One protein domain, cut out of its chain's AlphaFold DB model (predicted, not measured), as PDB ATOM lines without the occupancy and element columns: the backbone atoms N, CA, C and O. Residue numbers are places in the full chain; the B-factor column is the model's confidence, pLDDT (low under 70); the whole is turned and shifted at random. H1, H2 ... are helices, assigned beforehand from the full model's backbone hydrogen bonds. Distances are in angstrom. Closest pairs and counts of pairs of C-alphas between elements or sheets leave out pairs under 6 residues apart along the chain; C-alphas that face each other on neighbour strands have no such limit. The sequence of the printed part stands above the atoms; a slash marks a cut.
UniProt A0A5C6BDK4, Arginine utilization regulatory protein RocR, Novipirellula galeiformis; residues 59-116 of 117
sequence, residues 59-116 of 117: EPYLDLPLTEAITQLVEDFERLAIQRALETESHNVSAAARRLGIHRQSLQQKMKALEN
ATOM      1  N   GLU A  59     -74.792   8.139  39.171       74.69
ATOM      2  CA  GLU A  59     -73.895   6.973  39.037       74.69
ATOM      3  C   GLU A  59     -72.702   7.029  40.002       74.69
ATOM      4  O   GLU A  59     -72.500   6.043  40.713       74.69
ATOM      5  N   PRO A  60     -71.990   8.169  40.158       75.00
ATOM      6  CA  PRO A  60     -70.864   8.252  41.088       75.00
ATOM      7  C   PRO A  60     -71.256   8.007  42.551       75.00
ATOM      8  O   PRO A  60     -70.412   7.618  43.353       75.00
ATOM      9  N   TYR A  61     -72.525   8.230  42.912       80.00
ATOM     10  CA  TYR A  61     -73.018   8.075  44.280       80.00
ATOM     11  C   TYR A  61     -73.615   6.687  44.564       80.00
ATOM     12  O   TYR A  61     -73.837   6.362  45.728       80.00
ATOM     13  N   LEU A  62     -73.892   5.866  43.543       80.69
ATOM     14  CA  LEU A  62     -74.551   4.561  43.719       80.69
ATOM     15  C   LEU A  62     -73.627   3.481  44.302       80.69
ATOM     16  O   LEU A  62     -74.119   2.537  44.918       80.69
ATOM     17  N   ASP A  63     -72.311   3.648  44.160       83.38
ATOM     18  CA  ASP A  63     -71.303   2.732  44.709       83.38
ATOM     19  C   ASP A  63     -70.946   3.029  46.180       83.38
ATOM     20  O   ASP A  63     -70.234   2.257  46.830       83.38
ATOM     21  N   LEU A  64     -71.441   4.142  46.731       83.31
ATOM     22  CA  LEU A  64     -71.166   4.586  48.096       83.31
ATOM     23  C   LEU A  64     -72.223   4.078  49.094       83.31
ATOM     24  O   LEU A  64     -73.388   3.865  48.744       83.31
ATOM     25  N   PRO A  65     -71.867   3.948  50.386       90.50
ATOM     26  CA  PRO A  65     -72.854   3.797  51.448       90.50
ATOM     27  C   PRO A  65     -73.892   4.926  51.388       90.50
ATOM     28  O   PRO A  65     -73.534   6.094  51.255       90.50
ATOM     29  N   LEU A  66     -75.180   4.600  51.554       84.56
ATOM     30  CA  LEU A  66     -76.295   5.544  51.361       84.56
ATOM     31  C   LEU A  66     -76.123   6.880  52.110       84.56
ATOM     32  O   LEU A  66     -76.448   7.940  51.583       84.56
ATOM     33  N   THR A  67     -75.603   6.848  53.336       88.31
ATOM     34  CA  THR A  67     -75.339   8.055  54.133       88.31
ATOM     35  C   THR A  67     -74.248   8.944  53.536       88.31
ATOM     36  O   THR A  67     -74.371  10.166  53.574       88.31
ATOM     37  N   GLU A  68     -73.200   8.353  52.965       85.94
ATOM     38  CA  GLU A  68     -72.120   9.088  52.297       85.94
ATOM     39  C   GLU A  68     -72.583   9.618  50.941       85.94
ATOM     40  O   GLU A  68     -72.377  10.794  50.648       85.94
ATOM     41  N   ALA A  69     -73.303   8.795  50.175       87.44
ATOM     42  CA  ALA A  69     -73.909   9.169  48.902       87.44
ATOM     43  C   ALA A  69     -74.813  10.405  49.037       87.44
ATOM     44  O   ALA A  69     -74.673  11.368  48.288       87.44
ATOM     45  N   ILE A  70     -75.710  10.415  50.032       87.38
ATOM     46  CA  ILE A  70     -76.598  11.558  50.294       87.38
ATOM     47  C   ILE A  70     -75.793  12.799  50.683       87.38
ATOM     48  O   ILE A  70     -76.110  13.893  50.223       87.38
ATOM     49  N   THR A  71     -74.768  12.643  51.522       87.44
ATOM     50  CA  THR A  71     -73.950  13.775  51.979       87.44
ATOM     51  C   THR A  71     -73.236  14.432  50.800       87.44
ATOM     52  O   THR A  71     -73.372  15.638  50.611       87.44
ATOM     53  N   GLN A  72     -72.563  13.642  49.959       85.75
ATOM     54  CA  GLN A  72     -71.862  14.152  48.778       85.75
ATOM     55  C   GLN A  72     -72.825  14.760  47.755       85.75
ATOM     56  O   GLN A  72     -72.588  15.861  47.266       85.75
ATOM     57  N   LEU A  73     -73.964  14.110  47.497       88.25
ATOM     58  CA  LEU A  73     -74.972  14.630  46.575       88.25
ATOM     59  C   LEU A  73     -75.520  15.989  47.030       88.25
ATOM     60  O   LEU A  73     -75.716  16.891  46.214       88.25
ATOM     61  N   VAL A  74     -75.787  16.144  48.330       87.50
ATOM     62  CA  VAL A  74     -76.245  17.419  48.894       87.50
ATOM     63  C   VAL A  74     -75.154  18.480  48.766       87.50
ATOM     64  O   VAL A  74     -75.465  19.596  48.362       87.50
ATOM     65  N   GLU A  75     -73.894  18.151  49.057       86.06
ATOM     66  CA  GLU A  75     -72.769  19.084  48.909       86.06
ATOM     67  C   GLU A  75     -72.578  19.547  47.458       86.06
ATOM     68  O   GLU A  75     -72.463  20.750  47.199       86.06
ATOM     69  N   ASP A  76     -72.610  18.623  46.500       85.38
ATOM     70  CA  ASP A  76     -72.448  18.940  45.081       85.38
ATOM     71  C   ASP A  76     -73.627  19.760  44.545       85.38
ATOM     72  O   ASP A  76     -73.432  20.757  43.837       85.38
ATOM     73  N   PHE A  77     -74.854  19.412  44.943       87.25
ATOM     74  CA  PHE A  77     -76.038  20.202  44.615       87.25
ATOM     75  C   PHE A  77     -75.966  21.612  45.215       87.25
ATOM     76  O   PHE A  77     -76.252  22.592  44.523       87.25
ATOM     77  N   GLU A  78     -75.568  21.742  46.483       86.81
ATOM     78  CA  GLU A  78     -75.404  23.043  47.134       86.81
ATOM     79  C   GLU A  78     -74.349  23.898  46.425       86.81
ATOM     80  O   GLU A  78     -74.596  25.084  46.180       86.81
ATOM     81  N   ARG A  79     -73.208  23.310  46.040       85.12
ATOM     82  CA  ARG A  79     -72.147  23.994  45.284       85.12
ATOM     83  C   ARG A  79     -72.685  24.545  43.964       85.12
ATOM     84  O   ARG A  79     -72.549  25.742  43.698       85.12
ATOM     85  N   LEU A  80     -73.355  23.702  43.177       86.25
ATOM     86  CA  LEU A  80     -73.954  24.083  41.895       86.25
ATOM     87  C   LEU A  80     -75.018  25.175  42.056       86.25
ATOM     88  O   LEU A  80     -75.030  26.155  41.306       86.25
ATOM     89  N   ALA A  81     -75.899  25.044  43.050       87.19
ATOM     90  CA  ALA A  81     -76.949  26.020  43.319       87.19
ATOM     91  C   ALA A  81     -76.369  27.390  43.707       87.19
ATOM     92  O   ALA A  81     -76.820  28.422  43.199       87.19
ATOM     93  N   ILE A  82     -75.345  27.407  44.566       87.06
ATOM     94  CA  ILE A  82     -74.653  28.630  44.990       87.06
ATOM     95  C   ILE A  82     -73.953  29.293  43.810       87.06
ATOM     96  O   ILE A  82     -74.143  30.492  43.589       87.06
ATOM     97  N   GLN A  83     -73.191  28.527  43.032       86.88
ATOM     98  CA  GLN A  83     -72.470  29.045  41.876       86.88
ATOM     99  C   GLN A  83     -73.434  29.669  40.862       86.88
ATOM    100  O   GLN A  83     -73.276  30.829  40.482       86.88
ATOM    101  N   ARG A  84     -74.504  28.953  40.505       87.75
ATOM    102  CA  ARG A  84     -75.498  29.434  39.541       87.75
ATOM    103  C   ARG A  84     -76.241  30.674  40.033       87.75
ATOM    104  O   ARG A  84     -76.538  31.572  39.242       87.75
ATOM    105  N   ALA A  85     -76.541  30.756  41.331       88.50
ATOM    106  CA  ALA A  85     -77.145  31.946  41.924       88.50
ATOM    107  C   ALA A  85     -76.192  33.150  41.901       88.50
ATOM    108  O   ALA A  85     -76.633  34.262  41.625       88.50
ATOM    109  N   LEU A  86     -74.896  32.944  42.149       87.56
ATOM    110  CA  LEU A  86     -73.893  34.007  42.076       87.56
ATOM    111  C   LEU A  86     -73.686  34.498  40.643       87.56
ATOM    112  O   LEU A  86     -73.693  35.706  40.426       87.56
ATOM    113  N   GLU A  87     -73.557  33.595  39.673       88.44
ATOM    114  CA  GLU A  87     -73.401  33.945  38.256       88.44
ATOM    115  C   GLU A  87     -74.603  34.747  37.742       88.44
ATOM    116  O   GLU A  87     -74.438  35.797  37.121       88.44
ATOM    117  N   THR A  88     -75.821  34.305  38.073       86.75
ATOM    118  CA  THR A  88     -77.057  34.988  37.655       86.75
ATOM    119  C   THR A  88     -77.156  36.400  38.238       86.75
ATOM    120  O   THR A  88     -77.625  37.318  37.572       86.75
ATOM    121  N   GLU A  89     -76.696  36.589  39.475       89.38
ATOM    122  CA  GLU A  89     -76.777  37.863  40.196       89.38
ATOM    123  C   GLU A  89     -75.473  38.684  40.106       89.38
ATOM    124  O   GLU A  89     -75.238  39.565  40.935       89.38
ATOM    125  N   SER A  90     -74.600  38.406  39.123       87.62
ATOM    126  CA  SER A  90     -73.324  39.121  38.906       87.62
ATOM    127  C   SER A  90     -72.433  39.195  40.159       87.62
ATOM    128  O   SER A  90     -71.916  40.251  40.520       87.62
ATOM    129  N   HIS A  91     -72.294  38.072  40.866       84.75
ATOM    130  CA  HIS A  91     -71.574  37.923  42.137       84.75
ATOM    131  C   HIS A  91     -72.126  38.758  43.308       84.75
ATOM    132  O   HIS A  91     -71.461  38.933  44.335       84.75
ATOM    133  N   ASN A  92     -73.373  39.232  43.229       89.19
ATOM    134  CA  ASN A  92     -74.026  39.888  44.356       89.19
ATOM    135  C   ASN A  92     -74.513  38.864  45.394       89.19
ATOM    136  O   ASN A  92     -75.623  38.338  45.320       89.19
ATOM    137  N   VAL A  93     -73.705  38.659  46.436       88.06
ATOM    138  CA  VAL A  93     -73.976  37.723  47.544       88.06
ATOM    139  C   VAL A  93     -75.330  37.976  48.220       88.06
ATOM    140  O   VAL A  93     -76.004  37.040  48.640       88.06
ATOM    141  N   SER A  94     -75.770  39.234  48.333       88.69
ATOM    142  CA  SER A  94     -77.049  39.540  48.990       88.69
ATOM    143  C   SER A  94     -78.247  39.177  48.114       88.69
ATOM    144  O   SER A  94     -79.260  38.716  48.637       88.69
ATOM    145  N   ALA A  95     -78.143  39.384  46.800       87.38
ATOM    146  CA  ALA A  95     -79.182  39.001  45.848       87.38
ATOM    147  C   ALA A  95     -79.229  37.475  45.664       87.38
ATOM    148  O   ALA A  95     -80.305  36.887  45.758       87.38
ATOM    149  N   ALA A  96     -78.066  36.825  45.554       89.81
ATOM    150  CA  ALA A  96     -77.953  35.369  45.479       89.81
ATOM    151  C   ALA A  96     -78.542  34.678  46.722       89.81
ATOM    152  O   ALA A  96     -79.302  33.722  46.592       89.81
ATOM    153  N   ALA A  97     -78.279  35.199  47.928       90.06
ATOM    154  CA  ALA A  97     -78.851  34.660  49.165       90.06
ATOM    155  C   ALA A  97     -80.386  34.745  49.183       90.06
ATOM    156  O   ALA A  97     -81.054  33.769  49.519       90.06
ATOM    157  N   ARG A  98     -80.953  35.885  48.756       90.38
ATOM    158  CA  ARG A  98     -82.413  36.046  48.632       90.38
ATOM    159  C   ARG A  98     -83.003  35.078  47.612       90.38
ATOM    160  O   ARG A  98     -84.041  34.489  47.885       90.38
ATOM    161  N   ARG A  99     -82.336  34.896  46.469       88.56
ATOM    162  CA  ARG A  99     -82.754  33.964  45.415       88.56
ATOM    163  C   ARG A  99     -82.765  32.514  45.901       88.56
ATOM    164  O   ARG A  99     -83.686  31.774  45.583       88.56
ATOM    165  N   LEU A 100     -81.760  32.130  46.684       89.12
ATOM    166  CA  LEU A 100     -81.647  30.801  47.286       89.12
ATOM    167  C   LEU A 100     -82.540  30.615  48.523       89.12
ATOM    168  O   LEU A 100     -82.622  29.509  49.047       89.12
ATOM    169  N   GLY A 101     -83.195  31.673  49.012       90.62
ATOM    170  CA  GLY A 101     -84.048  31.612  50.200       90.62
ATOM    171  C   GLY A 101     -83.285  31.412  51.513       90.62
ATOM    172  O   GLY A 101     -83.884  31.002  52.504       90.62
ATOM    173  N   ILE A 102     -81.980  31.699  51.543       90.69
ATOM    174  CA  ILE A 102     -81.135  31.533  52.733       90.69
ATOM    175  C   ILE A 102     -80.620  32.870  53.258       90.69
ATOM    176  O   ILE A 102     -80.573  33.883  52.557       90.69
ATOM    177  N   HIS A 103     -80.193  32.885  54.519       90.75
ATOM    178  CA  HIS A 103     -79.601  34.078  55.107       90.75
ATOM    179  C   HIS A 103     -78.228  34.373  54.480       90.75
ATOM    180  O   HIS A 103     -77.442  33.462  54.215       90.75
ATOM    181  N   ARG A 104     -77.889  35.659  54.303       87.75
ATOM    182  CA  ARG A 104     -76.599  36.086  53.720       87.75
ATOM    183  C   ARG A 104     -75.398  35.475  54.450       87.75
ATOM    184  O   ARG A 104     -74.440  35.069  53.803       87.75
ATOM    185  N   GLN A 105     -75.451  35.409  55.780       88.12
ATOM    186  CA  GLN A 105     -74.377  34.817  56.585       88.12
ATOM    187  C   GLN A 105     -74.215  33.315  56.320       88.12
ATOM    188  O   GLN A 105     -73.087  32.843  56.215       88.12
ATOM    189  N   SER A 106     -75.318  32.580  56.151       87.75
ATOM    190  CA  SER A 106     -75.290  31.154  55.805       87.75
ATOM    191  C   SER A 106     -74.677  30.932  54.425       87.75
ATOM    192  O   SER A 106     -73.845  30.045  54.266       87.75
ATOM    193  N   LEU A 107     -75.015  31.782  53.446       86.62
ATOM    194  CA  LEU A 107     -74.388  31.743  52.125       86.62
ATOM    195  C   LEU A 107     -72.877  32.003  52.216       86.62
ATOM    196  O   LEU A 107     -72.100  31.261  51.633       86.62
ATOM    197  N   GLN A 108     -72.447  33.007  52.985       85.81
ATOM    198  CA  GLN A 108     -71.022  33.317  53.165       85.81
ATOM    199  C   GLN A 108     -70.241  32.179  53.835       85.81
ATOM    200  O   GLN A 108     -69.107  31.907  53.449       85.81
ATOM    201  N   GLN A 109     -70.836  31.503  54.822       85.56
ATOM    202  CA  GLN A 109     -70.228  30.328  55.452       85.56
ATOM    203  C   GLN A 109     -70.082  29.175  54.456       85.56
ATOM    204  O   GLN A 109     -69.004  28.592  54.370       85.56
ATOM    205  N   LYS A 110     -71.128  28.893  53.668       84.44
ATOM    206  CA  LYS A 110     -71.093  27.860  52.625       84.44
ATOM    207  C   LYS A 110     -70.074  28.187  51.532       84.44
ATOM    208  O   LYS A 110     -69.289  27.325  51.175       84.44
ATOM    209  N   MET A 111     -69.997  29.441  51.078       82.94
ATOM    210  CA  MET A 111     -68.971  29.882  50.124       82.94
ATOM    211  C   MET A 111     -67.554  29.635  50.652       82.94
ATOM    212  O   MET A 111     -66.725  29.090  49.937       82.94
ATOM    213  N   LYS A 112     -67.288  29.979  51.917       81.88
ATOM    214  CA  LYS A 112     -65.967  29.783  52.525       81.88
ATOM    215  C   LYS A 112     -65.615  28.304  52.719       81.88
ATOM    216  O   LYS A 112     -64.447  27.945  52.649       81.88
ATOM    217  N   ALA A 113     -66.609  27.458  52.988       78.19
ATOM    218  CA  ALA A 113     -66.415  26.013  53.062       78.19
ATOM    219  C   ALA A 113     -66.047  25.423  51.690       78.19
ATOM    220  O   ALA A 113     -65.164  24.578  51.619       78.19
ATOM    221  N   LEU A 114     -66.664  25.928  50.617       72.81
ATOM    222  CA  LEU A 114     -66.390  25.521  49.235       72.81
ATOM    223  C   LEU A 114     -65.041  26.030  48.699       72.81
ATOM    224  O   LEU A 114     -64.493  25.425  47.790       72.81
ATOM    225  N   GLU A 115     -64.517  27.134  49.237       66.00
ATOM    226  CA  GLU A 115     -63.227  27.726  48.841       66.00
ATOM    227  C   GLU A 115     -62.018  27.049  49.523       66.00
ATOM    228  O   GLU A 115     -60.881  27.237  49.101       66.00
ATOM    229  N   ASN A 116     -62.261  26.270  50.585       55.12
ATOM    230  CA  ASN A 116     -61.242  25.592  51.397       55.12
ATOM    231  C   ASN A 116     -61.176  24.063  51.178       55.12
ATOM    232  O   ASN A 116     -60.458  23.387  51.921       55.12
TER     233      ASN A 116
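Overview. This is residues 59 to 116 of the 117 residues of the protein "Arginine utilization regulatory protein RocR" of Novipirellula galeiformis (UniProt A0A5C6BDK4). One long helix, H2, makes the long axis, with a small head of two short helices, H3 and H4, at the end where it finishes and a single short turn, H1, folded back at the end where it begins. H3 and H4 meet near their ends as an L, and H3 packs on the last part of H2, residues 81 to 88. The printed part has 58 residues with four named helices in the order H1, H2, H3, H4 and no named strand; the class is all helix. The whole is loose, with a radius of gyration of the C-alphas of 13.0 A, and elongated, spanning 37 by 21 by 19 A.

Arrangement. H2, residues 66 to 88, is the hub and touches the three other helices. With residues 81 to 88 alone it touches H3, residues 93 to 100, at a steep tilt of 56 degrees, opposite ways; the closest C-alphas, of Ala 85 and Ala 96, are 5.0 A apart. With residues 79 to 82 alone it only just touches H4, residues 104 to 115, with 3 pairs of C-alphas within 8 A, the closest being Arg 79 and Leu 114 at 7.1 A. H2 and H4 run opposite ways at a steep tilt of 69 degrees, only just short of about perpendicular. H4 touches H3 with residues 104 to 108 alone, about perpendicular at 81 degrees; the closest C-alphas, of Ala 97 and Arg 104, are 5.3 A apart. The helix packing is mostly crossed, with no shallow tilt among these three pairs. H1, residues 59 to 62, touches H2 at residues 69 to 73 alone, the C-alphas of Tyr 61 and Ala 69 being closest at 4.8 A, and is apart from H3 and H4. Every O i to N i+4 pair is within hydrogen-bond range in H2, H3 and H4; H1 is too short for such a pair.

Along the chain. H2 is 32.5 A from C-alpha 66 at (-76.295, 5.544, 51.361) to C-alpha 88 at (-77.057, 34.988, 37.655). H4 is 16.5 A long and ends with C-alpha 115 at (-63.227, 27.726, 48.841). H3 measures 10.3 A and H1 5.3 A.

Size, cuts and confidence. The two C-alphas farthest apart, of Asp 63 and Ser 94, are 37.5 A apart. The printed part has no cut, and its three links are tight. The mean pLDDT of the printed part is 85.3; residues 115 to 116 are under 70.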